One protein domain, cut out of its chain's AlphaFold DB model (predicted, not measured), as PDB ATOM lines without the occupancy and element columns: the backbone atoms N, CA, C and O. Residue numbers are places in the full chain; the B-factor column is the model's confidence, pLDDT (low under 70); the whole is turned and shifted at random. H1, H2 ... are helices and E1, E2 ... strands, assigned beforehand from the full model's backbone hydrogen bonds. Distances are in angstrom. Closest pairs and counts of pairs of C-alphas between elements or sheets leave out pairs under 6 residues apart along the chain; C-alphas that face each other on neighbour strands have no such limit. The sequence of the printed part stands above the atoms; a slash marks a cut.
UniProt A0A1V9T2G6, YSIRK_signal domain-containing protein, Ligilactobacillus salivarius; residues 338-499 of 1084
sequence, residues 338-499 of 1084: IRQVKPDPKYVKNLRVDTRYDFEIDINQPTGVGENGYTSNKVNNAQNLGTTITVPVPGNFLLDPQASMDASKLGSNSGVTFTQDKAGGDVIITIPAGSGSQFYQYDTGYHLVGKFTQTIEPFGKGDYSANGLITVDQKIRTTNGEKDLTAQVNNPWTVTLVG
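What this domain is: This is residues 338 to 499 of the 1084 residues of the protein "YSIRK_signal domain-containing protein" of Ligilactobacillus salivarius (UniProt A0A1V9T2G6). Two twisted sheets, E1 E2 E7 E4 and E5 E6 E3 E9 E10, make an elongated wedge, only partly face to face; they come together where E4 nears E5, and the small helix H1 packs on that side, on E7 and E5. The hairpin E9 and E10 reaches to one end of the long axis, and the two-stranded sheet of E8 and E11 lies toward the other. The printed part has 162 residues with one named helix and eleven named strands, in the order E1 to E4, H1, E5 to E11; the three sheets are antiparallel and the class is mostly strand, with under half of the residues in named elements. It is compact, with a radius of gyration of the C-alphas of 16.5 A, and spans 57 by 31 by 30 A.

Where its parts are: E1, residues 338 to 342, begins at C-alpha 338 (26.345, -14.397, 34.720). E2 is residues 356 to 362, 20.1 A long, E3 residues 387 to 391 and E4 residues 397 to 399. H1 is residues 401 to 407, 9.9 A, from C-alpha 401 (43.461, -15.832, 37.174). E5 is residues 417 to 420, E6 residues 427 to 431, E7 residues 446 to 452, 18.7 A, and E8 residues 461 to 465. E9, residues 471 to 478, measures 20.7 A, and E10, residues 481 to 488, 23.1 A. E11, residues 494 to 498, ends at C-alpha 498 (27.773, -17.631, 55.222).

How they stand to each other: In the larger sheet, E5 and E6 form a hairpin, with N 419 and O 428 3.0 A apart. E6 and E3 pair by N 391 and O 427, 2.8 A, E3 and E9 by N 390 and O 471, 2.9 A, and the hairpin E9 and E10 by N 485 and O 474, 2.7 A, each within hydrogen-bond range. The other sheet is strongly twisted; within the same range are N 341 and O 358, 2.8 A, in the hairpin E1 and E2, N 448 and O 359, 2.7 A, between E2 and E7, and N 398 and O 451, 2.8 A, between E7 and E4. The closest C-alphas of E4 and E5 are those of Leu 399 and Gln 420, 6.8 A, while the edge strands E1 and E10 are apart. H1 is on both sheets; its closest C-alphas to E7 are those of Ser 404 and Val 449, 4.7 A, and to E5 those of Pro 401 and Phe 418, 5.5 A. In H1 every O i to N i+4 pair is within hydrogen-bond range. E8 and E11 pair by N 464 and O 495, 2.8 A, and residues 351 to 352 pair, parallel, with residues 497 to 498 of E11.

The domain as a whole: The C-alphas farthest apart, of Pro 458 and Thr 479, are 58.2 A apart. The printed part has no cut. The links E1 to E2, E2 to E3 and E6 to E7 are long, with 13, 24 and 14 residues. Mean pLDDT of the printed part is 92.2; residues 371 to 372 are under 70.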
ATOM      1  N   ILE A 338      25.458 -13.730  33.753       95.81
ATOM      2  CA  ILE A 338      26.345 -14.397  34.720       95.81
ATOM      3  C   ILE A 338      25.578 -15.479  35.487       95.81
ATOM      4  O   ILE A 338      24.438 -15.254  35.904       95.81
ATOM      5  N   ARG A 339      26.203 -16.640  35.699       94.31
ATOM      6  CA  ARG A 339      25.657 -17.741  36.507       94.31
ATOM      7  C   ARG A 339      26.722 -18.383  37.395       94.31
ATOM      8  O   ARG A 339      27.906 -18.339  37.088       94.31
ATOM      9  N   GLN A 340      26.295 -19.010  38.487       92.19
ATOM     10  CA  GLN A 340      27.135 -19.922  39.268       92.19
ATOM     11  C   GLN A 340      27.190 -21.281  38.554       92.19
ATOM     12  O   GLN A 340      26.158 -21.761  38.087       92.19
ATOM     13  N   VAL A 341      28.374 -21.889  38.472       90.44
ATOM     14  CA  VAL A 341      28.602 -23.189  37.811       90.44
ATOM     15  C   VAL A 341      29.021 -24.255  38.815       90.44
ATOM     16  O   VAL A 341      28.501 -25.370  38.769       90.44
ATOM     17  N   LYS A 342      29.934 -23.929  39.740       87.88
ATOM     18  CA  LYS A 342      30.351 -24.843  40.815       87.88
ATOM     19  C   LYS A 342      30.314 -24.129  42.169       87.88
ATOM     20  O   LYS A 342      31.014 -23.124  42.331       87.88
ATOM     21  N   PRO A 343      29.550 -24.644  43.150       85.19
ATOM     22  CA  PRO A 343      28.634 -25.790  43.066       85.19
ATOM     23  C   PRO A 343      27.382 -25.439  42.240       85.19
ATOM     24  O   PRO A 343      27.131 -24.265  41.976       85.19
ATOM     25  N   ASP A 344      26.572 -26.428  41.854       85.06
ATOM     26  CA  ASP A 344      25.316 -26.169  41.132       85.06
ATOM     27  C   ASP A 344      24.344 -25.327  42.007       85.06
ATOM     28  O   ASP A 344      23.964 -25.773  43.102       85.06
ATOM     29  N   PRO A 345      23.914 -24.124  41.555       84.81
ATOM     30  CA  PRO A 345      23.005 -23.242  42.299       84.81
ATOM     31  C   PRO A 345      21.602 -23.827  42.545       84.81
ATOM     32  O   PRO A 345      20.850 -23.319  43.383       84.81
ATOM     33  N   LYS A 346      21.231 -24.910  41.851       86.38
ATOM     34  CA  LYS A 346      20.038 -25.720  42.145       86.38
ATOM     35  C   LYS A 346      20.091 -26.307  43.557       86.38
ATOM     36  O   LYS A 346      19.069 -26.306  44.248       86.38
ATOM     37  N   TYR A 347      21.262 -26.796  43.972       84.75
ATOM     38  CA  TYR A 347      21.457 -27.482  45.250       84.75
ATOM     39  C   TYR A 347      22.053 -26.576  46.327       84.75
ATOM     40  O   TYR A 347      21.635 -26.689  47.475       84.75
ATOM     41  N   VAL A 348      22.989 -25.687  45.977       87.62
ATOM     42  CA  VAL A 348      23.691 -24.806  46.927       87.62
ATOM     43  C   VAL A 348      23.350 -23.347  46.661       87.62
ATOM     44  O   VAL A 348      23.647 -22.812  45.594       87.62
ATOM     45  N   LYS A 349      22.783 -22.681  47.666       85.69
ATOM     46  CA  LYS A 349      22.366 -21.271  47.604       85.69
ATOM     47  C   LYS A 349      23.152 -20.384  48.563       85.69
ATOM     48  O   LYS A 349      23.182 -19.174  48.372       85.69
ATOM     49  N   ASN A 350      23.769 -20.965  49.591       88.31
ATOM     50  CA  ASN A 350      24.591 -20.258  50.569       88.31
ATOM     51  C   ASN A 350      26.068 -20.604  50.343       88.31
ATOM     52  O   ASN A 350      26.459 -21.761  50.486       88.31
ATOM     53  N   LEU A 351      26.902 -19.615  50.028       90.06
ATOM     54  CA  LEU A 351      28.330 -19.823  49.777       90.06
ATOM     55  C   LEU A 351      29.152 -19.491  51.028       90.06
ATOM     56  O   LEU A 351      29.116 -18.377  51.550       90.06
ATOM     57  N   ARG A 352      29.924 -20.453  51.529       88.88
ATOM     58  CA  ARG A 352      30.851 -20.244  52.647       88.88
ATOM     59  C   ARG A 352      32.040 -19.379  52.223       88.88
ATOM     60  O   ARG A 352      32.603 -19.580  51.146       88.88
ATOM     61  N   VAL A 353      32.453 -18.449  53.083       90.19
ATOM     62  CA  VAL A 353      33.680 -17.652  52.889       90.19
ATOM     63  C   VAL A 353      34.951 -18.516  52.864       90.19
ATOM     64  O   VAL A 353      34.948 -19.682  53.259       90.19
ATOM     65  N   ASP A 354      36.034 -17.945  52.338       88.75
ATOM     66  CA  ASP A 354      37.356 -18.545  52.101       88.75
ATOM     67  C   ASP A 354      37.401 -19.810  51.220       88.75
ATOM     68  O   ASP A 354      38.474 -20.367  50.984       88.75
ATOM     69  N   THR A 355      36.261 -20.205  50.659       88.94
ATOM     70  CA  THR A 355      36.083 -21.370  49.785       88.94
ATOM     71  C   THR A 355      36.098 -20.929  48.314       88.94
ATOM     72  O   THR A 355      35.625 -19.834  48.002       88.94
ATOM     73  N   ARG A 356      36.678 -21.741  47.416       90.56
ATOM     74  CA  ARG A 356      36.760 -21.448  45.971       90.56
ATOM     75  C   ARG A 356      35.460 -21.844  45.259       90.56
ATOM     76  O   ARG A 356      34.898 -22.897  45.544       90.56
ATOM     77  N   TYR A 357      35.035 -21.013  44.312       91.94
ATOM     78  CA  TYR A 357      33.832 -21.160  43.492       91.94
ATOM     79  C   TYR A 357      34.126 -20.886  42.014       91.94
ATOM     80  O   TYR A 357      35.137 -20.259  41.695       91.94
ATOM     81  N   ASP A 358      33.230 -21.339  41.137       92.62
ATOM     82  CA  ASP A 358      33.282 -21.174  39.678       92.62
ATOM     83  C   ASP A 358      31.982 -20.497  39.208       92.62
ATOM     84  O   ASP A 358      30.886 -21.030  39.424       92.62
ATOM     85  N   PHE A 359      32.101 -19.319  38.599       95.56
ATOM     86  CA  PHE A 359      31.008 -18.567  37.972       95.56
ATOM     87  C   PHE A 359      31.331 -18.358  36.493       95.56
ATOM     88  O   PHE A 359      32.492 -18.204  36.146       95.56
ATOM     89  N   GLU A 360      30.333 -18.296  35.620       97.19
ATOM     90  CA  GLU A 360      30.531 -18.184  34.171       97.19
ATOM     91  C   GLU A 360      29.716 -17.019  33.612       97.19
ATOM     92  O   GLU A 360      28.538 -16.855  33.944       97.19
ATOM     93  N   ILE A 361      30.370 -16.197  32.788       97.75
ATOM     94  CA  ILE A 361      29.763 -15.117  32.012       97.75
ATOM     95  C   ILE A 361      29.603 -15.596  30.573       97.75
ATOM     96  O   ILE A 361      30.592 -15.739  29.848       97.75
ATOM     97  N   ASP A 362      28.360 -15.778  30.144       97.19
ATOM     98  CA  ASP A 362      28.023 -15.897  28.730       97.19
ATOM     99  C   ASP A 362      27.856 -14.497  28.135       97.19
ATOM    100  O   ASP A 362      27.294 -13.607  28.772       97.19
ATOM    101  N   ILE A 363      28.306 -14.294  26.899       96.62
ATOM    102  CA  ILE A 363      28.110 -13.047  26.139       96.62
ATOM    103  C   ILE A 363      26.839 -13.114  25.277       96.62
ATOM    104  O   ILE A 363      26.210 -12.088  25.003       96.62
ATOM    105  N   ASN A 364      26.457 -14.329  24.868       94.88
ATOM    106  CA  ASN A 364      25.337 -14.629  23.976       94.88
ATOM    107  C   ASN A 364      25.390 -13.771  22.697       94.88
ATOM    108  O   ASN A 364      24.461 -13.027  22.381       94.88
ATOM    109  N   GLN A 365      26.511 -13.859  21.968       94.00
ATOM    110  CA  GLN A 365      26.764 -13.073  20.757       94.00
ATOM    111  C   GLN A 365      26.515 -13.882  19.462       94.00
ATOM    112  O   GLN A 365      27.293 -14.799  19.155       94.00
ATOM    113  N   PRO A 366      25.495 -13.546  18.645       91.31
ATOM    114  CA  PRO A 366      25.375 -14.062  17.281       91.31
ATOM    115  C   PRO A 366      26.481 -13.492  16.376       91.31
ATOM    116  O   PRO A 366      27.017 -12.417  16.622       91.31
ATOM    117  N   THR A 367      26.806 -14.185  15.285       89.00
ATOM    118  CA  THR A 367      27.699 -13.663  14.228       89.00
ATOM    119  C   THR A 367      27.093 -12.444  13.521       89.00
ATOM    120  O   THR A 367      27.823 -11.579  13.038       89.00
ATOM    121  N   GLY A 368      25.758 -12.352  13.512       87.94
ATOM    122  CA  GLY A 368      24.989 -11.231  12.976       87.94
ATOM    123  C   GLY A 368      24.339 -11.477  11.611       87.94
ATOM    124  O   GLY A 368      23.941 -10.503  10.978       87.94
ATOM    125  N   VAL A 369      24.229 -12.733  11.162       86.94
ATOM    126  CA  VAL A 369      23.526 -13.131   9.924       86.94
ATOM    127  C   VAL A 369      22.396 -14.125  10.215       86.94
ATOM    128  O   VAL A 369      22.540 -14.960  11.110       86.94
ATOM    129  N   GLY A 370      21.302 -14.048   9.454       80.69
ATOM    130  CA  GLY A 370      20.133 -14.926   9.573       80.69
ATOM    131  C   GLY A 370      19.508 -14.997  10.974       80.69
ATOM    132  O   GLY A 370      19.549 -14.045  11.756       80.69
ATOM    133  N   GLU A 371      18.927 -16.154  11.308       66.12
ATOM    134  CA  GLU A 371      18.240 -16.387  12.585       66.12
ATOM    135  C   GLU A 371      19.149 -16.227  13.814       66.12
ATOM    136  O   GLU A 371      20.176 -16.893  13.965       66.12
ATOM    137  N   ASN A 372      18.707 -15.408  14.772       63.94
ATOM    138  CA  ASN A 372      19.440 -15.065  15.996       63.94
ATOM    139  C   ASN A 372      19.465 -16.181  17.076       63.94
ATOM    140  O   ASN A 372      19.844 -15.917  18.214       63.94
ATOM    141  N   GLY A 373      19.071 -17.421  16.751       70.38
ATOM    142  CA  GLY A 373      18.910 -18.521  17.720       70.38
ATOM    143  C   GLY A 373      20.197 -19.229  18.174       70.38
ATOM    144  O   GLY A 373      20.175 -19.933  19.179       70.38
ATOM    145  N   TYR A 374      21.315 -19.048  17.463       87.25
ATOM    146  CA  TYR A 374      22.568 -19.789  17.685       87.25
ATOM    147  C   TYR A 374      23.706 -18.858  18.139       87.25
ATOM    148  O   TYR A 374      24.641 -18.563  17.397       87.25
ATOM    149  N   THR A 375      23.606 -18.329  19.357       91.50
ATOM    150  CA  THR A 375      24.573 -17.364  19.908       91.50
ATOM    151  C   THR A 375      25.806 -18.030  20.520       91.50
ATOM    152  O   THR A 375      25.693 -19.078  21.143       91.50
ATOM    153  N   SER A 376      26.978 -17.399  20.422       94.06
ATOM    154  CA  SER A 376      28.181 -17.849  21.139       94.06
ATOM    155  C   SER A 376      28.171 -17.420  22.608       94.06
ATOM    156  O   SER A 376      27.845 -16.269  22.913       94.06
ATOM    157  N   ASN A 377      28.595 -18.306  23.514       95.94
ATOM    158  CA  ASN A 377      28.786 -17.983  24.930       95.94
ATOM    159  C   ASN A 377      30.025 -17.095  25.161       95.94
ATOM    160  O   ASN A 377      30.062 -16.359  26.141       95.94
ATOM    161  N   LYS A 378      31.015 -17.094  24.258       96.12
ATOM    162  CA  LYS A 378      32.130 -16.122  24.268       96.12
ATOM    163  C   LYS A 378      31.837 -14.972  23.299       96.12
ATOM    164  O   LYS A 378      30.846 -14.988  22.571       96.12
ATOM    165  N   VAL A 379      32.724 -13.977  23.252       96.12
ATOM    166  CA  VAL A 379      32.667 -12.963  22.188       96.12
ATOM    167  C   VAL A 379      32.853 -13.634  20.827       96.12
ATOM    168  O   VAL A 379      33.615 -14.598  20.696       96.12
ATOM    169  N   ASN A 380      32.166 -13.134  19.806       94.50
ATOM    170  CA  ASN A 380      32.140 -13.775  18.503       94.50
ATOM    171  C   ASN A 380      33.358 -13.372  17.659       94.50
ATOM    172  O   ASN A 380      33.522 -12.212  17.273       94.50
ATOM    173  N   ASN A 381      34.224 -14.340  17.356       94.12
ATOM    174  CA  ASN A 381      35.507 -14.089  16.688       94.12
ATOM    175  C   ASN A 381      35.400 -13.663  15.202       94.12
ATOM    176  O   ASN A 381      36.403 -13.250  14.615       94.12
ATOM    177  N   ALA A 382      34.200 -13.694  14.608       92.94
ATOM    178  CA  ALA A 382      33.915 -13.086  13.305       92.94
ATOM    179  C   ALA A 382      33.688 -11.557  13.381       92.94
ATOM    180  O   ALA A 382      33.808 -10.877  12.366       92.94
ATOM    181  N   GLN A 383      33.392 -11.014  14.570       93.38
ATOM    182  CA  GLN A 383      33.062  -9.595  14.806       93.38
ATOM    183  C   GLN A 383      34.107  -8.856  15.664       93.38
ATOM    184  O   GLN A 383      34.371  -7.674  15.444       93.38
ATOM    185  N   ASN A 384      34.703  -9.547  16.639       95.56
ATOM    186  CA  ASN A 384      35.533  -8.970  17.700       95.56
ATOM    187  C   ASN A 384      36.877  -8.375  17.210       95.56
ATOM    188  O   ASN A 384      37.860  -9.105  17.079       95.56
ATOM    189  N   LEU A 385      36.972  -7.049  17.058       96.00
ATOM    190  CA  LEU A 385      38.232  -6.304  16.842       96.00
ATOM    191  C   LEU A 385      38.995  -5.989  18.151       96.00
ATOM    192  O   LEU A 385      39.974  -5.244  18.145       96.00
ATOM    193  N   GLY A 386      38.559  -6.555  19.273       96.25
ATOM    194  CA  GLY A 386      39.063  -6.316  20.622       96.25
ATOM    195  C   GLY A 386      37.891  -6.068  21.570       96.25
ATOM    196  O   GLY A 386      37.036  -5.235  21.279       96.25
ATOM    197  N   THR A 387      37.831  -6.789  22.689       98.19
ATOM    198  CA  THR A 387      36.779  -6.634  23.707       98.19
ATOM    199  C   THR A 387      37.394  -6.509  25.094       98.19
ATOM    200  O   THR A 387      38.303  -7.267  25.438       98.19
ATOM    201  N   THR A 388      36.841  -5.613  25.905       98.31
ATOM    202  CA  THR A 388      37.054  -5.580  27.355       98.31
ATOM    203  C   THR A 388      35.751  -5.961  28.050       98.31
ATOM    204  O   THR A 388      34.687  -5.458  27.695       98.31
ATOM    205  N   ILE A 389      35.823  -6.844  29.044       98.44
ATOM    206  CA  ILE A 389      34.715  -7.128  29.964       98.44
ATOM    207  C   ILE A 389      35.099  -6.554  31.325       98.44
ATOM    208  O   ILE A 389      36.141  -6.926  31.870       98.44
ATOM    209  N   THR A 390      34.262  -5.675  31.870       98.25
ATOM    210  CA  THR A 390      34.421  -5.120  33.221       98.25
ATOM    211  C   THR A 390      33.425  -5.803  34.142       98.25
ATOM    212  O   THR A 390      32.217  -5.710  33.929       98.25
ATOM    213  N   VAL A 391      33.915  -6.493  35.171       98.38
ATOM    214  CA  VAL A 391      33.097  -7.279  36.104       98.38
ATOM    215  C   VAL A 391      33.208  -6.700  37.519       98.38
ATOM    216  O   VAL A 391      34.108  -7.088  38.271       98.38
ATOM    217  N   PRO A 392      32.287  -5.815  37.935       98.06
ATOM    218  CA  PRO A 392      32.122  -5.472  39.342       98.06
ATOM    219  C   PRO A 392      31.750  -6.711  40.164       98.06
ATOM    220  O   PRO A 392      30.879  -7.490  39.769       98.06
ATOM    221  N   VAL A 393      32.401  -6.898  41.315       97.44
ATOM    222  CA  VAL A 393      32.290  -8.129  42.122       97.44
ATOM    223  C   VAL A 393      31.565  -7.899  43.461       97.44
ATOM    224  O   VAL A 393      31.682  -6.816  44.041       97.44
ATOM    225  N   PRO A 394      30.817  -8.886  43.996       95.81
ATOM    226  CA  PRO A 394      30.132  -8.750  45.279       95.81
ATOM    227  C   PRO A 394      31.079  -8.940  46.478       95.81
ATOM    228  O   PRO A 394      31.643 -10.013  46.707       95.81
ATOM    229  N   GLY A 395      31.213  -7.893  47.298       93.00
ATOM    230  CA  GLY A 395      32.057  -7.892  48.499       93.00
ATOM    231  C   GLY A 395      33.541  -8.135  48.197       93.00
ATOM    232  O   GLY A 395      34.059  -7.635  47.207       93.00
ATOM    233  N   ASN A 396      34.244  -8.902  49.037       95.38
ATOM    234  CA  ASN A 396      35.690  -9.133  48.902       95.38
ATOM    235  C   ASN A 396      35.997 -10.409  48.092       95.38
ATOM    236  O   ASN A 396      36.762 -11.270  48.545       95.38
ATOM    237  N   PHE A 397      35.401 -10.558  46.906       97.38
ATOM    238  CA  PHE A 397      35.796 -11.615  45.970       97.38
ATOM    239  C   PHE A 397      37.242 -11.409  45.500       97.38
ATOM    240  O   PHE A 397      37.621 -10.304  45.105       97.38
ATOM    241  N   LEU A 398      38.037 -12.473  45.538       97.38
ATOM    242  CA  LEU A 398      39.416 -12.539  45.073       97.38
ATOM    243  C   LEU A 398      39.515 -13.595  43.968       97.38
ATOM    244  O   LEU A 398      39.247 -14.773  44.213       97.38
ATOM    245  N   LEU A 399      39.901 -13.160  42.772       97.50
ATOM    246  CA  LEU A 399      40.055 -14.006  41.593       97.50
ATOM    247  C   LEU A 399      41.308 -14.894  41.680       97.50
ATOM    248  O   LEU A 399      42.342 -14.492  42.214       97.50
ATOM    249  N   ASP A 400      41.227 -16.075  41.078       94.62
ATOM    250  CA  ASP A 400      42.345 -16.941  40.711       94.62
ATOM    251  C   ASP A 400      42.499 -16.904  39.174       94.62
ATOM    252  O   ASP A 400      41.752 -17.588  38.463       94.62
ATOM    253  N   PRO A 401      43.398 -16.062  38.617       92.94
ATOM    254  CA  PRO A 401      43.461 -15.832  37.174       92.94
ATOM    255  C   PRO A 401      43.796 -17.085  36.360       92.94
ATOM    256  O   PRO A 401      43.227 -17.280  35.288       92.94
ATOM    257  N   GLN A 402      44.678 -17.956  36.867       89.94
ATOM    258  CA  GLN A 402      45.061 -19.173  36.148       89.94
ATOM    259  C   GLN A 402      43.909 -20.178  36.142       89.94
ATOM    260  O   GLN A 402      43.539 -20.661  35.075       89.94
ATOM    261  N   ALA A 403      43.277 -20.427  37.294       89.00
ATOM    262  CA  ALA A 403      42.122 -21.320  37.349       89.00
ATOM    263  C   ALA A 403      40.944 -20.796  36.500       89.00
ATOM    264  O   ALA A 403      40.226 -21.586  35.893       89.00
ATOM    265  N   SER A 404      40.788 -19.470  36.396       93.38
ATOM    266  CA  SER A 404      39.800 -18.815  35.524       93.38
ATOM    267  C   SER A 404      40.085 -19.045  34.034       93.38
ATOM    268  O   SER A 404      39.174 -19.384  33.276       93.38
ATOM    269  N   MET A 405      41.348 -18.931  33.603       91.81
ATOM    270  CA  MET A 405      41.762 -19.247  32.227       91.81
ATOM    271  C   MET A 405      41.587 -20.736  31.897       91.81
ATOM    272  O   MET A 405      41.046 -21.066  30.837       91.81
ATOM    273  N   ASP A 406      41.985 -21.620  32.814       88.12
ATOM    274  CA  ASP A 406      41.901 -23.074  32.652       88.12
ATOM    275  C   ASP A 406      40.435 -23.538  32.553       88.12
ATOM    276  O   ASP A 406      40.080 -24.277  31.631       88.12
ATOM    277  N   ALA A 407      39.558 -23.051  33.441       89.62
ATOM    278  CA  ALA A 407      38.116 -23.323  33.396       89.62
ATOM    279  C   ALA A 407      37.459 -22.763  32.119       89.62
ATOM    280  O   ALA A 407      36.651 -23.444  31.489       89.62
ATOM    281  N   SER A 408      37.895 -21.584  31.658       92.94
ATOM    282  CA  SER A 408      37.482 -20.987  30.374       92.94
ATOM    283  C   SER A 408      37.985 -21.733  29.128       92.94
ATOM    284  O   SER A 408      37.700 -21.303  28.005       92.94
ATOM    285  N   LYS A 409      38.747 -22.828  29.287       91.56
ATOM    286  CA  LYS A 409      39.396 -23.591  28.202       91.56
ATOM    287  C   LYS A 409      40.325 -22.722  27.334       91.56
ATOM    288  O   LYS A 409      40.466 -22.952  26.133       91.56
ATOM    289  N   LEU A 410      40.939 -21.687  27.911       90.06
ATOM    290  CA  LEU A 410      41.762 -20.727  27.173       90.06
ATOM    291  C   LEU A 410      43.213 -21.206  27.083       90.06
ATOM    292  O   LEU A 410      43.991 -21.086  28.023       90.06
ATOM    293  N   GLY A 411      43.590 -21.725  25.912       75.12
ATOM    294  CA  GLY A 411      44.969 -22.128  25.635       75.12
ATOM    295  C   GLY A 411      45.969 -20.970  25.765       75.12
ATOM    296  O   GLY A 411      45.631 -19.805  25.543       75.12
ATOM    297  N   SER A 412      47.232 -21.300  26.057       74.00
ATOM    298  CA  SER A 412      48.317 -20.347  26.367       74.00
ATOM    299  C   SER A 412      48.556 -19.269  25.300       74.00
ATOM    300  O   SER A 412      49.054 -18.193  25.610       74.00
ATOM    301  N   ASN A 413      48.184 -19.548  24.047       80.19
ATOM    302  CA  ASN A 413      48.361 -18.647  22.904       80.19
ATOM    303  C   ASN A 413      47.129 -17.765  22.618       80.19
ATOM    304  O   ASN A 413      47.124 -17.041  21.628       80.19
ATOM    305  N   SER A 414      46.073 -17.833  23.438       85.75
ATOM    306  CA  SER A 414      44.819 -17.090  23.221       85.75
ATOM    307  C   SER A 414      44.954 -15.572  23.381       85.75
ATOM    308  O   SER A 414      44.110 -14.830  22.891       85.75
ATOM    309  N   GLY A 415      45.981 -15.101  24.097       90.56
ATOM    310  CA  GLY A 415      46.184 -13.680  24.398       90.56
ATOM    311  C   GLY A 415      45.109 -13.052  25.296       90.56
ATOM    312  O   GLY A 415      45.160 -11.848  25.531       90.56
ATOM    313  N   VAL A 416      44.152 -13.842  25.795       95.75
ATOM    314  CA  VAL A 416      43.128 -13.394  26.744       95.75
ATOM    315  C   VAL A 416      43.744 -13.302  28.137       95.75
ATOM    316  O   VAL A 416      44.431 -14.229  28.569       95.75
ATOM    317  N   THR A 417      43.484 -12.210  28.852       95.50
ATOM    318  CA  THR A 417      43.974 -12.000  30.223       95.50
ATOM    319  C   THR A 417      42.830 -11.754  31.196       95.50
ATOM    320  O   THR A 417      41.799 -11.193  30.830       95.50
ATOM    321  N   PHE A 418      43.042 -12.160  32.449       97.50
ATOM    322  CA  PHE A 418      42.168 -11.897  33.590       97.50
ATOM    323  C   PHE A 418      42.979 -11.156  34.651       97.50
ATOM    324  O   PHE A 418      44.030 -11.644  35.075       97.50
ATOM    325  N   THR A 419      42.515  -9.989  35.090       96.81
ATOM    326  CA  THR A 419      43.231  -9.148  36.064       96.81
ATOM    327  C   THR A 419      42.290  -8.566  37.109       96.81
ATOM    328  O   THR A 419      41.171  -8.178  36.781       96.81
ATOM    329  N   GLN A 420      42.761  -8.468  38.352       97.56
ATOM    330  CA  GLN A 420      42.053  -7.845  39.470       97.56
ATOM    331  C   GLN A 420      43.081  -7.140  40.368       97.56
ATOM    332  O   GLN A 420      44.011  -7.787  40.848       97.56
ATOM    333  N   ASP A 421      42.928  -5.837  40.615       93.81
ATOM    334  CA  ASP A 421      43.925  -5.045  41.365       93.81
ATOM    335  C   ASP A 421      44.027  -5.437  42.851       93.81
ATOM    336  O   ASP A 421      45.063  -5.261  43.494       93.81
ATOM    337  N   LYS A 422      42.915  -5.913  43.423       93.62
ATOM    338  CA  LYS A 422      42.750  -6.284  44.836       93.62
ATOM    339  C   LYS A 422      41.466  -7.095  45.023       93.62
ATOM    340  O   LYS A 422      40.542  -6.974  44.221       93.62
ATOM    341  N   ALA A 423      41.358  -7.826  46.135       95.06
ATOM    342  CA  ALA A 423      40.088  -8.422  46.550       95.06
ATOM    343  C   ALA A 423      38.990  -7.343  46.664       95.06
ATOM    344  O   ALA A 423      39.217  -6.281  47.250       95.06
ATOM    345  N   GLY A 424      37.818  -7.608  46.086       94.69
ATOM    346  CA  GLY A 424      36.710  -6.651  45.992       94.69
ATOM    347  C   GLY A 424      36.923  -5.478  45.028       94.69
ATOM    348  O   GLY A 424      36.134  -4.537  45.036       94.69
ATOM    349  N   GLY A 425      37.987  -5.498  44.219       96.00
ATOM    350  CA  GLY A 425      38.086  -4.688  43.004       96.00
ATOM    351  C   GLY A 425      37.447  -5.399  41.810       96.00
ATOM    352  O   GLY A 425      37.274  -6.619  41.834       96.00
ATOM    353  N   ASP A 426      37.122  -4.640  40.768       98.00
ATOM    354  CA  ASP A 426      36.552  -5.183  39.534       98.00
ATOM    355  C   ASP A 426      37.528  -6.166  38.866       98.00
ATOM    356  O   ASP A 426      38.747  -5.967  38.883       98.00
ATOM    357  N   VAL A 427      36.992  -7.232  38.272       98.50
ATOM    358  CA  VAL A 427      37.760  -8.135  37.408       98.50
ATOM    359  C   VAL A 427      37.661  -7.631  35.975       98.50
ATOM    360  O   VAL A 427      36.565  -7.457  35.446       98.50
ATOM    361  N   ILE A 428      38.808  -7.424  35.337       98.38
ATOM    362  CA  ILE A 428      38.903  -7.044  33.928       98.38
ATOM    363  C   ILE A 428      39.315  -8.271  33.116       98.38
ATOM    364  O   ILE A 428      40.331  -8.903  33.421       98.38
ATOM    365  N   ILE A 429      38.547  -8.585  32.072       98.44
ATOM    366  CA  ILE A 429      38.901  -9.596  31.066       98.44
ATOM    367  C   ILE A 429      39.226  -8.862  29.763       98.44
ATOM    368  O   ILE A 429      38.365  -8.180  29.210       98.44
ATOM    369  N   THR A 430      40.456  -8.993  29.266       97.81
ATOM    370  CA  THR A 430      40.877  -8.382  27.991       97.81
ATOM    371  C   THR A 430      40.973  -9.458  26.919       97.81
ATOM    372  O   THR A 430      41.662 -10.458  27.116       97.81
ATOM    373  N   ILE A 431      40.295  -9.271  25.785       97.62
ATOM    374  CA  ILE A 431      40.188 -10.260  24.703       97.62
ATOM    375  C   ILE A 431      40.668  -9.617  23.388       97.62
ATOM    376  O   ILE A 431      40.020  -8.687  22.902       97.62
ATOM    377  N   PRO A 432      41.777 -10.080  22.778       96.06
ATOM    378  CA  PRO A 432      42.334  -9.447  21.582       96.06
ATOM    379  C   PRO A 432      41.513  -9.716  20.308       96.06
ATOM    380  O   PRO A 432      40.655 -10.601  20.265       96.06
ATOM    381  N   ALA A 433      41.796  -8.946  19.250       94.44
ATOM    382  CA  ALA A 433      41.108  -9.025  17.961       94.44
ATOM    383  C   ALA A 433      41.149 -10.438  17.350       94.44
ATOM    384  O   ALA A 433      42.211 -11.057  17.251       94.44
ATOM    385  N   GLY A 434      39.995 -10.948  16.922       92.06
ATOM    386  CA  GLY A 434      39.832 -12.294  16.365       92.06
ATOM    387  C   GLY A 434      39.937 -13.437  17.380       92.06
ATOM    388  O   GLY A 434      39.887 -14.594  16.968       92.06
ATOM    389  N   SER A 435      40.047 -13.157  18.683       94.25
ATOM    390  CA  SER A 435      39.852 -14.165  19.738       94.25
ATOM    391  C   SER A 435      38.385 -14.271  20.161       94.25
ATOM    392  O   SER A 435      37.570 -13.407  19.837       94.25
ATOM    393  N   GLY A 436      38.049 -15.349  20.873       93.81
ATOM    394  CA  GLY A 436      36.669 -15.758  21.156       93.81
ATOM    395  C   GLY A 436      36.254 -16.978  20.325       93.81
ATOM    396  O   GLY A 436      37.097 -17.619  19.693       93.81
ATOM    397  N   SER A 437      34.964 -17.305  20.310       93.88
ATOM    398  CA  SER A 437      34.422 -18.508  19.658       93.88
ATOM    399  C   SER A 437      33.073 -18.241  18.987       93.88
ATOM    400  O   SER A 437      32.473 -17.181  19.165       93.88
ATOM    401  N   GLN A 438      32.590 -19.201  18.203       93.25
ATOM    402  CA  GLN A 438      31.271 -19.202  17.564       93.25
ATOM    403  C   GLN A 438      30.457 -20.422  18.022       93.25
ATOM    404  O   GLN A 438      31.037 -21.402  18.488       93.25
ATOM    405  N   PHE A 439      29.128 -20.392  17.850       91.75
ATOM    406  CA  PHE A 439      28.216 -21.429  18.360       91.75
ATOM    407  C   PHE A 439      28.638 -22.867  18.001       91.75
ATOM    408  O   PHE A 439      28.684 -23.726  18.877       91.75
ATOM    409  N   TYR A 440      29.031 -23.116  16.744       91.19
ATOM    410  CA  TYR A 440      29.421 -24.450  16.257       91.19
ATOM    411  C   TYR A 440      30.610 -25.089  17.002       91.19
ATOM    412  O   TYR A 440      30.868 -26.282  16.841       91.19
ATOM    413  N   GLN A 441      31.360 -24.304  17.784       92.81
ATOM    414  CA  GLN A 441      32.497 -24.768  18.578       92.81
ATOM    415  C   GLN A 441      32.080 -25.357  19.938       92.81
ATOM    416  O   GLN A 441      32.900 -26.024  20.566       92.81
ATOM    417  N   TYR A 442      30.843 -25.116  20.397       90.31
ATOM    418  CA  TYR A 442      30.313 -25.569  21.695       90.31
ATOM    419  C   TYR A 442      31.223 -25.212  22.899       90.31
ATOM    420  O   TYR A 442      31.381 -25.968  23.862       90.31
ATOM    421  N   ASP A 443      31.848 -24.034  22.824       92.06
ATOM    422  CA  ASP A 443      32.645 -23.426  23.894       92.06
ATOM    423  C   ASP A 443      31.753 -22.922  25.046       92.06
ATOM    424  O   ASP A 443      30.642 -22.449  24.816       92.06
ATOM    425  N   THR A 444      32.262 -22.976  26.284       92.81
ATOM    426  CA  THR A 444      31.625 -22.347  27.462       92.81
ATOM    427  C   THR A 444      31.797 -20.824  27.438       92.81
ATOM    428  O   THR A 444      32.465 -20.294  26.554       92.81
ATOM    429  N   GLY A 445      31.214 -20.093  28.385       96.06
ATOM    430  CA  GLY A 445      31.485 -18.668  28.588       96.06
ATOM    431  C   GLY A 445      32.890 -18.375  29.142       96.06
ATOM    432  O   GLY A 445      33.821 -19.183  29.058       96.06
ATOM    433  N   TYR A 446      33.053 -17.188  29.726       97.75
ATOM    434  CA  TYR A 446      34.251 -16.808  30.478       97.75
ATOM    435  C   TYR A 446      34.066 -17.132  31.960       97.75
ATOM    436  O   TYR A 446      33.178 -16.585  32.613       97.75
ATOM    437  N   HIS A 447      34.912 -18.009  32.491       96.81
ATOM    438  CA  HIS A 447      34.858 -18.450  33.879       96.81
ATOM    439  C   HIS A 447      35.617 -17.499  34.809       96.81
ATOM    440  O   HIS A 447      36.695 -17.006  34.485       96.81
ATOM    441  N   LEU A 448      35.058 -17.289  35.995       97.12
ATOM    442  CA  LEU A 448      35.572 -16.490  37.097       97.12
ATOM    443  C   LEU A 448      35.732 -17.406  38.304       97.12
ATOM    444  O   LEU A 448      34.824 -17.563  39.125       97.12
ATOM    445  N   VAL A 449      36.900 -18.032  38.396       94.50
ATOM    446  CA  VAL A 449      37.243 -18.917  39.505       94.50
ATOM    447  C   VAL A 449      37.901 -18.086  40.600       94.50
ATOM    448  O   VAL A 449      38.852 -17.351  40.343       94.50
ATOM    449  N   GLY A 450      37.406 -18.168  41.833       94.31
ATOM    450  CA  GLY A 450      37.899 -17.331  42.933       94.31
ATOM    451  C   GLY A 450      37.191 -17.592  44.258       94.31
ATOM    452  O   GLY A 450      36.399 -18.527  44.364       94.31
ATOM    453  N   LYS A 451      37.483 -16.792  45.289       93.88
ATOM    454  CA  LYS A 451      36.928 -16.969  46.644       93.88
ATOM    455  C   LYS A 451      36.523 -15.664  47.327       93.88
ATOM    456  O   LYS A 451      37.121 -14.618  47.096       93.88
ATOM    457  N   PHE A 452      35.551 -15.738  48.233       94.38
ATOM    458  CA  PHE A 452      35.100 -14.604  49.048       94.38
ATOM    459  C   PHE A 452      35.916 -14.492  50.338       94.38
ATOM    460  O   PHE A 452      35.935 -15.426  51.135       94.38
ATOM    461  N   THR A 453      36.589 -13.361  50.544       94.06
ATOM    462  CA  THR A 453      37.563 -13.144  51.640       94.06
ATOM    463  C   THR A 453      37.099 -12.153  52.711       94.06
ATOM    464  O   THR A 453      37.890 -11.700  53.538       94.06
ATOM    465  N   GLN A 454      35.820 -11.772  52.710       89.19
ATOM    466  CA  GLN A 454      35.257 -10.914  53.752       89.19
ATOM    467  C   GLN A 454      35.053 -11.677  55.066       89.19
ATOM    468  O   GLN A 454      34.529 -12.790  55.081       89.19
ATOM    469  N   THR A 455      35.391 -11.036  56.185       88.62
ATOM    470  CA  THR A 455      35.056 -11.541  57.518       88.62
ATOM    471  C   THR A 455      33.540 -11.544  57.711       88.62
ATOM    472  O   THR A 455      32.900 -10.495  57.643       88.62
ATOM    473  N   ILE A 456      32.978 -12.717  57.999       87.31
ATOM    474  CA  ILE A 456      31.596 -12.904  58.448       87.31
ATOM    475  C   ILE A 456      31.651 -13.611  59.807       87.31
ATOM    476  O   ILE A 456      32.497 -14.485  60.015       87.31
ATOM    477  N   GLU A 457      30.762 -13.234  60.730       86.62
ATOM    478  CA  GLU A 457      30.602 -13.912  62.024       86.62
ATOM    479  C   GLU A 457      30.485 -15.437  61.847       86.62
ATOM    480  O   GLU A 457      29.886 -15.875  60.865       86.62
ATOM    481  N   PRO A 458      30.987 -16.285  62.770       83.00
ATOM    482  CA  PRO A 458      31.126 -17.723  62.526       83.00
ATOM    483  C   PRO A 458      29.851 -18.440  62.059       83.00
ATOM    484  O   PRO A 458      29.940 -19.336  61.227       83.00
ATOM    485  N   PHE A 459      28.682 -18.022  62.552       82.44
ATOM    486  CA  PHE A 459      27.362 -18.541  62.162       82.44
ATOM    487  C   PHE A 459      26.514 -17.509  61.391       82.44
ATOM    488  O   PHE A 459      25.310 -17.687  61.227       82.44
ATOM    489  N   GLY A 460      27.125 -16.400  60.966       85.75
ATOM    490  CA  GLY A 460      26.462 -15.308  60.265       85.75
ATOM    491  C   GLY A 460      26.088 -15.661  58.825       85.75
ATOM    492  O   GLY A 460      26.677 -16.549  58.206       85.75
ATOM    493  N   LYS A 461      25.117 -14.916  58.296       90.31
ATOM    494  CA  LYS A 461      24.643 -14.973  56.912       90.31
ATOM    495  C   LYS A 461      24.363 -13.551  56.422       90.31
ATOM    496  O   LYS A 461      23.841 -12.747  57.193       90.31
ATOM    497  N   GLY A 462      24.666 -13.253  55.162       90.31
ATOM    498  CA  GLY A 462      24.341 -11.969  54.539       90.31
ATOM    499  C   GLY A 462      24.391 -12.024  53.017       90.31
ATOM    500  O   GLY A 462      25.138 -12.818  52.447       90.31
ATOM    501  N   ASP A 463      23.598 -11.177  52.369       92.88
ATOM    502  CA  ASP A 463      23.564 -11.048  50.913       92.88
ATOM    503  C   ASP A 463      24.500  -9.920  50.464       92.88
ATOM    504  O   ASP A 463      24.512  -8.833  51.048       92.88
ATOM    505  N   TYR A 464      25.304 -10.185  49.436       94.31
ATOM    506  CA  TYR A 464      26.308  -9.272  48.899       94.31
ATOM    507  C   TYR A 464      26.041  -9.038  47.415       94.31
ATOM    508  O   TYR A 464      25.976  -9.987  46.633       94.31
ATOM    509  N   SER A 465      25.946  -7.768  47.028       95.25
ATOM    510  CA  SER A 465      25.790  -7.328  45.639       95.25
ATOM    511  C   SER A 465      27.042  -6.597  45.168       95.25
ATOM    512  O   SER A 465      27.700  -5.912  45.953       95.25
ATOM    513  N   ALA A 466      27.360  -6.718  43.884       96.44
ATOM    514  CA  ALA A 466      28.341  -5.869  43.227       96.44
ATOM    515  C   ALA A 466      27.859  -4.406  43.170       96.44
ATOM    516  O   ALA A 466      26.662  -4.137  43.068       96.44
ATOM    517  N   ASN A 467      28.797  -3.456  43.186       92.25
ATOM    518  CA  ASN A 467      28.496  -2.014  43.171       92.25
ATOM    519  C   ASN A 467      28.103  -1.466  41.780       92.25
ATOM    520  O   ASN A 467      27.942  -0.257  41.619       92.25
ATOM    521  N   GLY A 468      27.966  -2.330  40.771       94.94
ATOM    522  CA  GLY A 468      27.660  -1.960  39.391       94.94
ATOM    523  C   GLY A 468      27.210  -3.159  38.555       94.94
ATOM    524  O   GLY A 468      27.155  -4.289  39.043       94.94
ATOM    525  N   LEU A 469      26.880  -2.895  37.290       97.31
ATOM    526  CA  LEU A 469      26.571  -3.926  36.298       97.31
ATOM    527  C   LEU A 469      27.854  -4.396  35.609       97.31
ATOM    528  O   LEU A 469      28.783  -3.613  35.418       97.31
ATOM    529  N   ILE A 470      27.881  -5.661  35.195       98.38
ATOM    530  CA  ILE A 470      28.943  -6.196  34.335       98.38
ATOM    531  C   ILE A 470      28.780  -5.576  32.943       98.38
ATOM    532  O   ILE A 470      27.684  -5.660  32.383       98.38
ATOM    533  N   THR A 471      29.840  -4.984  32.387       97.88
ATOM    534  CA  THR A 471      29.849  -4.402  31.033       97.88
ATOM    535  C   THR A 471      30.681  -5.247  30.075       97.88
ATOM    536  O   THR A 471      31.689  -5.841  30.461       97.88
ATOM    537  N   VAL A 472      30.247  -5.306  28.817       98.38
ATOM    538  CA  VAL A 472      30.984  -5.900  27.699       98.38
ATOM    539  C   VAL A 472      31.120  -4.820  26.637       98.38
ATOM    540  O   VAL A 472      30.122  -4.421  26.037       98.38
ATOM    541  N   ASP A 473      32.344  -4.358  26.413       97.69
ATOM    542  CA  ASP A 473      32.665  -3.238  25.536       97.69
ATOM    543  C   ASP A 473      33.565  -3.750  24.399       97.69
ATOM    544  O   ASP A 473      34.769  -3.965  24.570       97.69
ATOM    545  N   GLN A 474      32.949  -4.034  23.247       97.81
ATOM    546  CA  GLN A 474      33.578  -4.676  22.089       97.81
ATOM    547  C   GLN A 474      33.721  -3.711  20.918       97.81
ATOM    548  O   GLN A 474      32.746  -3.105  20.487       97.81
ATOM    549  N   LYS A 475      34.889  -3.678  20.282       96.56
ATOM    550  CA  LYS A 475      35.048  -3.064  18.964       96.56
ATOM    551  C   LYS A 475      34.556  -3.986  17.856       96.56
ATOM    552  O   LYS A 475      34.978  -5.139  17.772       96.56
ATOM    553  N   ILE A 476      33.727  -3.448  16.968       94.38
ATOM    554  CA  ILE A 476      33.253  -4.112  15.748       94.38
ATOM    555  C   ILE A 476      33.535  -3.262  14.508       94.38
ATOM    556  O   ILE A 476      33.660  -2.035  14.578       94.38
ATOM    557  N   ARG A 477      33.594  -3.913  13.344       91.88
ATOM    558  CA  ARG A 477      33.636  -3.223  12.051       91.88
ATOM    559  C   ARG A 477      32.221  -2.862  11.614       91.88
ATOM    560  O   ARG A 477      31.356  -3.730  11.577       91.88
ATOM    561  N   THR A 478      32.000  -1.614  11.217       90.25
ATOM    562  CA  THR A 478      30.735  -1.136  10.639       90.25
ATOM    563  C   THR A 478      30.950  -0.542   9.250       90.25
ATOM    564  O   THR A 478      32.085  -0.267   8.853       90.25
ATOM    565  N   THR A 479      29.867  -0.295   8.516       85.56
ATOM    566  CA  THR A 479      29.909   0.375   7.201       85.56
ATOM    567  C   THR A 479      30.525   1.781   7.232       85.56
ATOM    568  O   THR A 479      30.981   2.260   6.198       85.56
ATOM    569  N   ASN A 480      30.600   2.416   8.408       86.38
ATOM    570  CA  ASN A 480      31.165   3.755   8.613       86.38
ATOM    571  C   ASN A 480      32.551   3.748   9.302       86.38
ATOM    572  O   ASN A 480      33.034   4.806   9.700       86.38
ATOM    573  N   GLY A 481      33.186   2.579   9.470       88.44
ATOM    574  CA  GLY A 481      34.448   2.406  10.207       88.44
ATOM    575  C   GLY A 481      34.295   1.560  11.476       88.44
ATOM    576  O   GLY A 481      33.325   0.816  11.620       88.44
ATOM    577  N   GLU A 482      35.253   1.636  12.402       92.69
ATOM    578  CA  GLU A 482      35.127   0.978  13.713       92.69
ATOM    579  C   GLU A 482      34.065   1.655  14.590       92.69
ATOM    580  O   GLU A 482      33.914   2.879  14.570       92.69
ATOM    581  N   LYS A 483      33.364   0.860  15.400       92.50
ATOM    582  CA  LYS A 483      32.448   1.345  16.436       92.50
ATOM    583  C   LYS A 483      32.480   0.409  17.642       92.50
ATOM    584  O   LYS A 483      32.595  -0.804  17.473       92.50
ATOM    585  N   ASP A 484      32.294   0.964  18.832       92.56
ATOM    586  CA  ASP A 484      32.029   0.182  20.034       92.56
ATOM    587  C   ASP A 484      30.573  -0.343  20.036       92.56
ATOM    588  O   ASP A 484      29.601   0.398  19.829       92.56
ATOM    589  N   LEU A 485      30.437  -1.648  20.252       94.88
ATOM    590  CA  LEU A 485      29.220  -2.381  20.573       94.88
ATOM    591  C   LEU A 485      29.269  -2.693  22.070       94.88
ATOM    592  O   LEU A 485      30.113  -3.469  22.517       94.88
ATOM    593  N   THR A 486      28.369  -2.084  22.835       95.81
ATOM    594  CA  THR A 486      28.342  -2.211  24.293       95.81
ATOM    595  C   THR A 486      27.101  -2.973  24.752       95.81
ATOM    596  O   THR A 486      26.022  -2.845  24.167       95.81
ATOM    597  N   ALA A 487      27.248  -3.793  25.789       96.94
ATOM    598  CA  ALA A 487      26.147  -4.497  26.442       96.94
ATOM    599  C   ALA A 487      26.402  -4.640  27.946       96.94
ATOM    600  O   ALA A 487      27.531  -4.497  28.413       96.94
ATOM    601  N   GLN A 488      25.345  -4.918  28.709       96.88
ATOM    602  CA  GLN A 488      25.413  -5.060  30.162       96.88
ATOM    603  C   GLN A 488      24.581  -6.249  30.634       96.88
ATOM    604  O   GLN A 488      23.552  -6.567  30.040       96.88
ATOM    605  N   VAL A 489      25.012  -6.892  31.721       96.38
ATOM    606  CA  VAL A 489      24.167  -7.858  32.435       96.38
ATOM    607  C   VAL A 489      23.068  -7.075  33.160       96.38
ATOM    608  O   VAL A 489      23.363  -6.147  33.908       96.38
ATOM    609  N   ASN A 490      21.802  -7.453  32.958       91.75
ATOM    610  CA  ASN A 490      20.626  -6.677  33.395       91.75
ATOM    611  C   ASN A 490      20.504  -6.429  34.916       91.75
ATOM    612  O   ASN A 490      19.686  -5.613  35.330       91.75
ATOM    613  N   ASN A 491      21.269  -7.140  35.749       93.25
ATOM    614  CA  ASN A 491      21.290  -6.991  37.205       93.25
ATOM    615  C   ASN A 491      22.744  -7.040  37.715       93.25
ATOM    616  O   ASN A 491      23.571  -7.708  37.087       93.25
ATOM    617  N   PRO A 492      23.070  -6.401  38.857       94.31
ATOM    618  CA  PRO A 492      24.362  -6.589  39.512       94.31
ATOM    619  C   PRO A 492      24.579  -8.062  39.874       94.31
ATOM    620  O   PRO A 492      23.626  -8.769  40.208       94.31
ATOM    621  N   TRP A 493      25.828  -8.527  39.870       96.19
ATOM    622  CA  TRP A 493      26.147  -9.862  40.379       96.19
ATOM    623  C   TRP A 493      25.910  -9.909  41.896       96.19
ATOM    624  O   TRP A 493      26.475  -9.109  42.644       96.19
ATOM    625  N   THR A 494      25.064 -10.837  42.350       94.50
ATOM    626  CA  THR A 494      24.724 -11.035  43.767       94.50
ATOM    627  C   THR A 494      25.051 -12.447  44.242       94.50
ATOM    628  O   THR A 494      24.868 -13.404  43.490       94.50
ATOM    629  N   VAL A 495      25.452 -12.593  45.507       94.06
ATOM    630  CA  VAL A 495      25.652 -13.883  46.192       94.06
ATOM    631  C   VAL A 495      25.184 -13.814  47.647       94.06
ATOM    632  O   VAL A 495      25.336 -12.790  48.312       94.06
ATOM    633  N   THR A 496      24.673 -14.925  48.171       92.38
ATOM    634  CA  THR A 496      24.374 -15.094  49.600       92.38
ATOM    635  C   THR A 496      25.546 -15.800  50.274       92.38
ATOM    636  O   THR A 496      25.851 -16.943  49.932       92.38
ATOM    637  N   LEU A 497      26.202 -15.150  51.238       91.69
ATOM    638  CA  LEU A 497      27.380 -15.693  51.920       91.69
ATOM    639  C   LEU A 497      27.095 -16.117  53.364       91.69
ATOM    640  O   LEU A 497      26.259 -15.522  54.047       91.69
ATOM    641  N   VAL A 498      27.839 -17.118  53.842       89.19
ATOM    642  CA  VAL A 498      27.773 -17.631  55.222       89.19
ATOM    643  C   VAL A 498      29.147 -17.782  55.882       89.19
ATOM    644  O   VAL A 498      30.171 -17.996  55.227       89.19
ATOM    645  N   GLY A 499      29.155 -17.659  57.211       88.06
ATOM    646  CA  GLY A 499      30.350 -17.732  58.048       88.06
ATOM    647  C   GLY A 499      30.988 -19.127  58.145       88.06
ATOM    648  O   GLY A 499      30.346 -20.144  57.877       88.06
TER     649      GLY A 499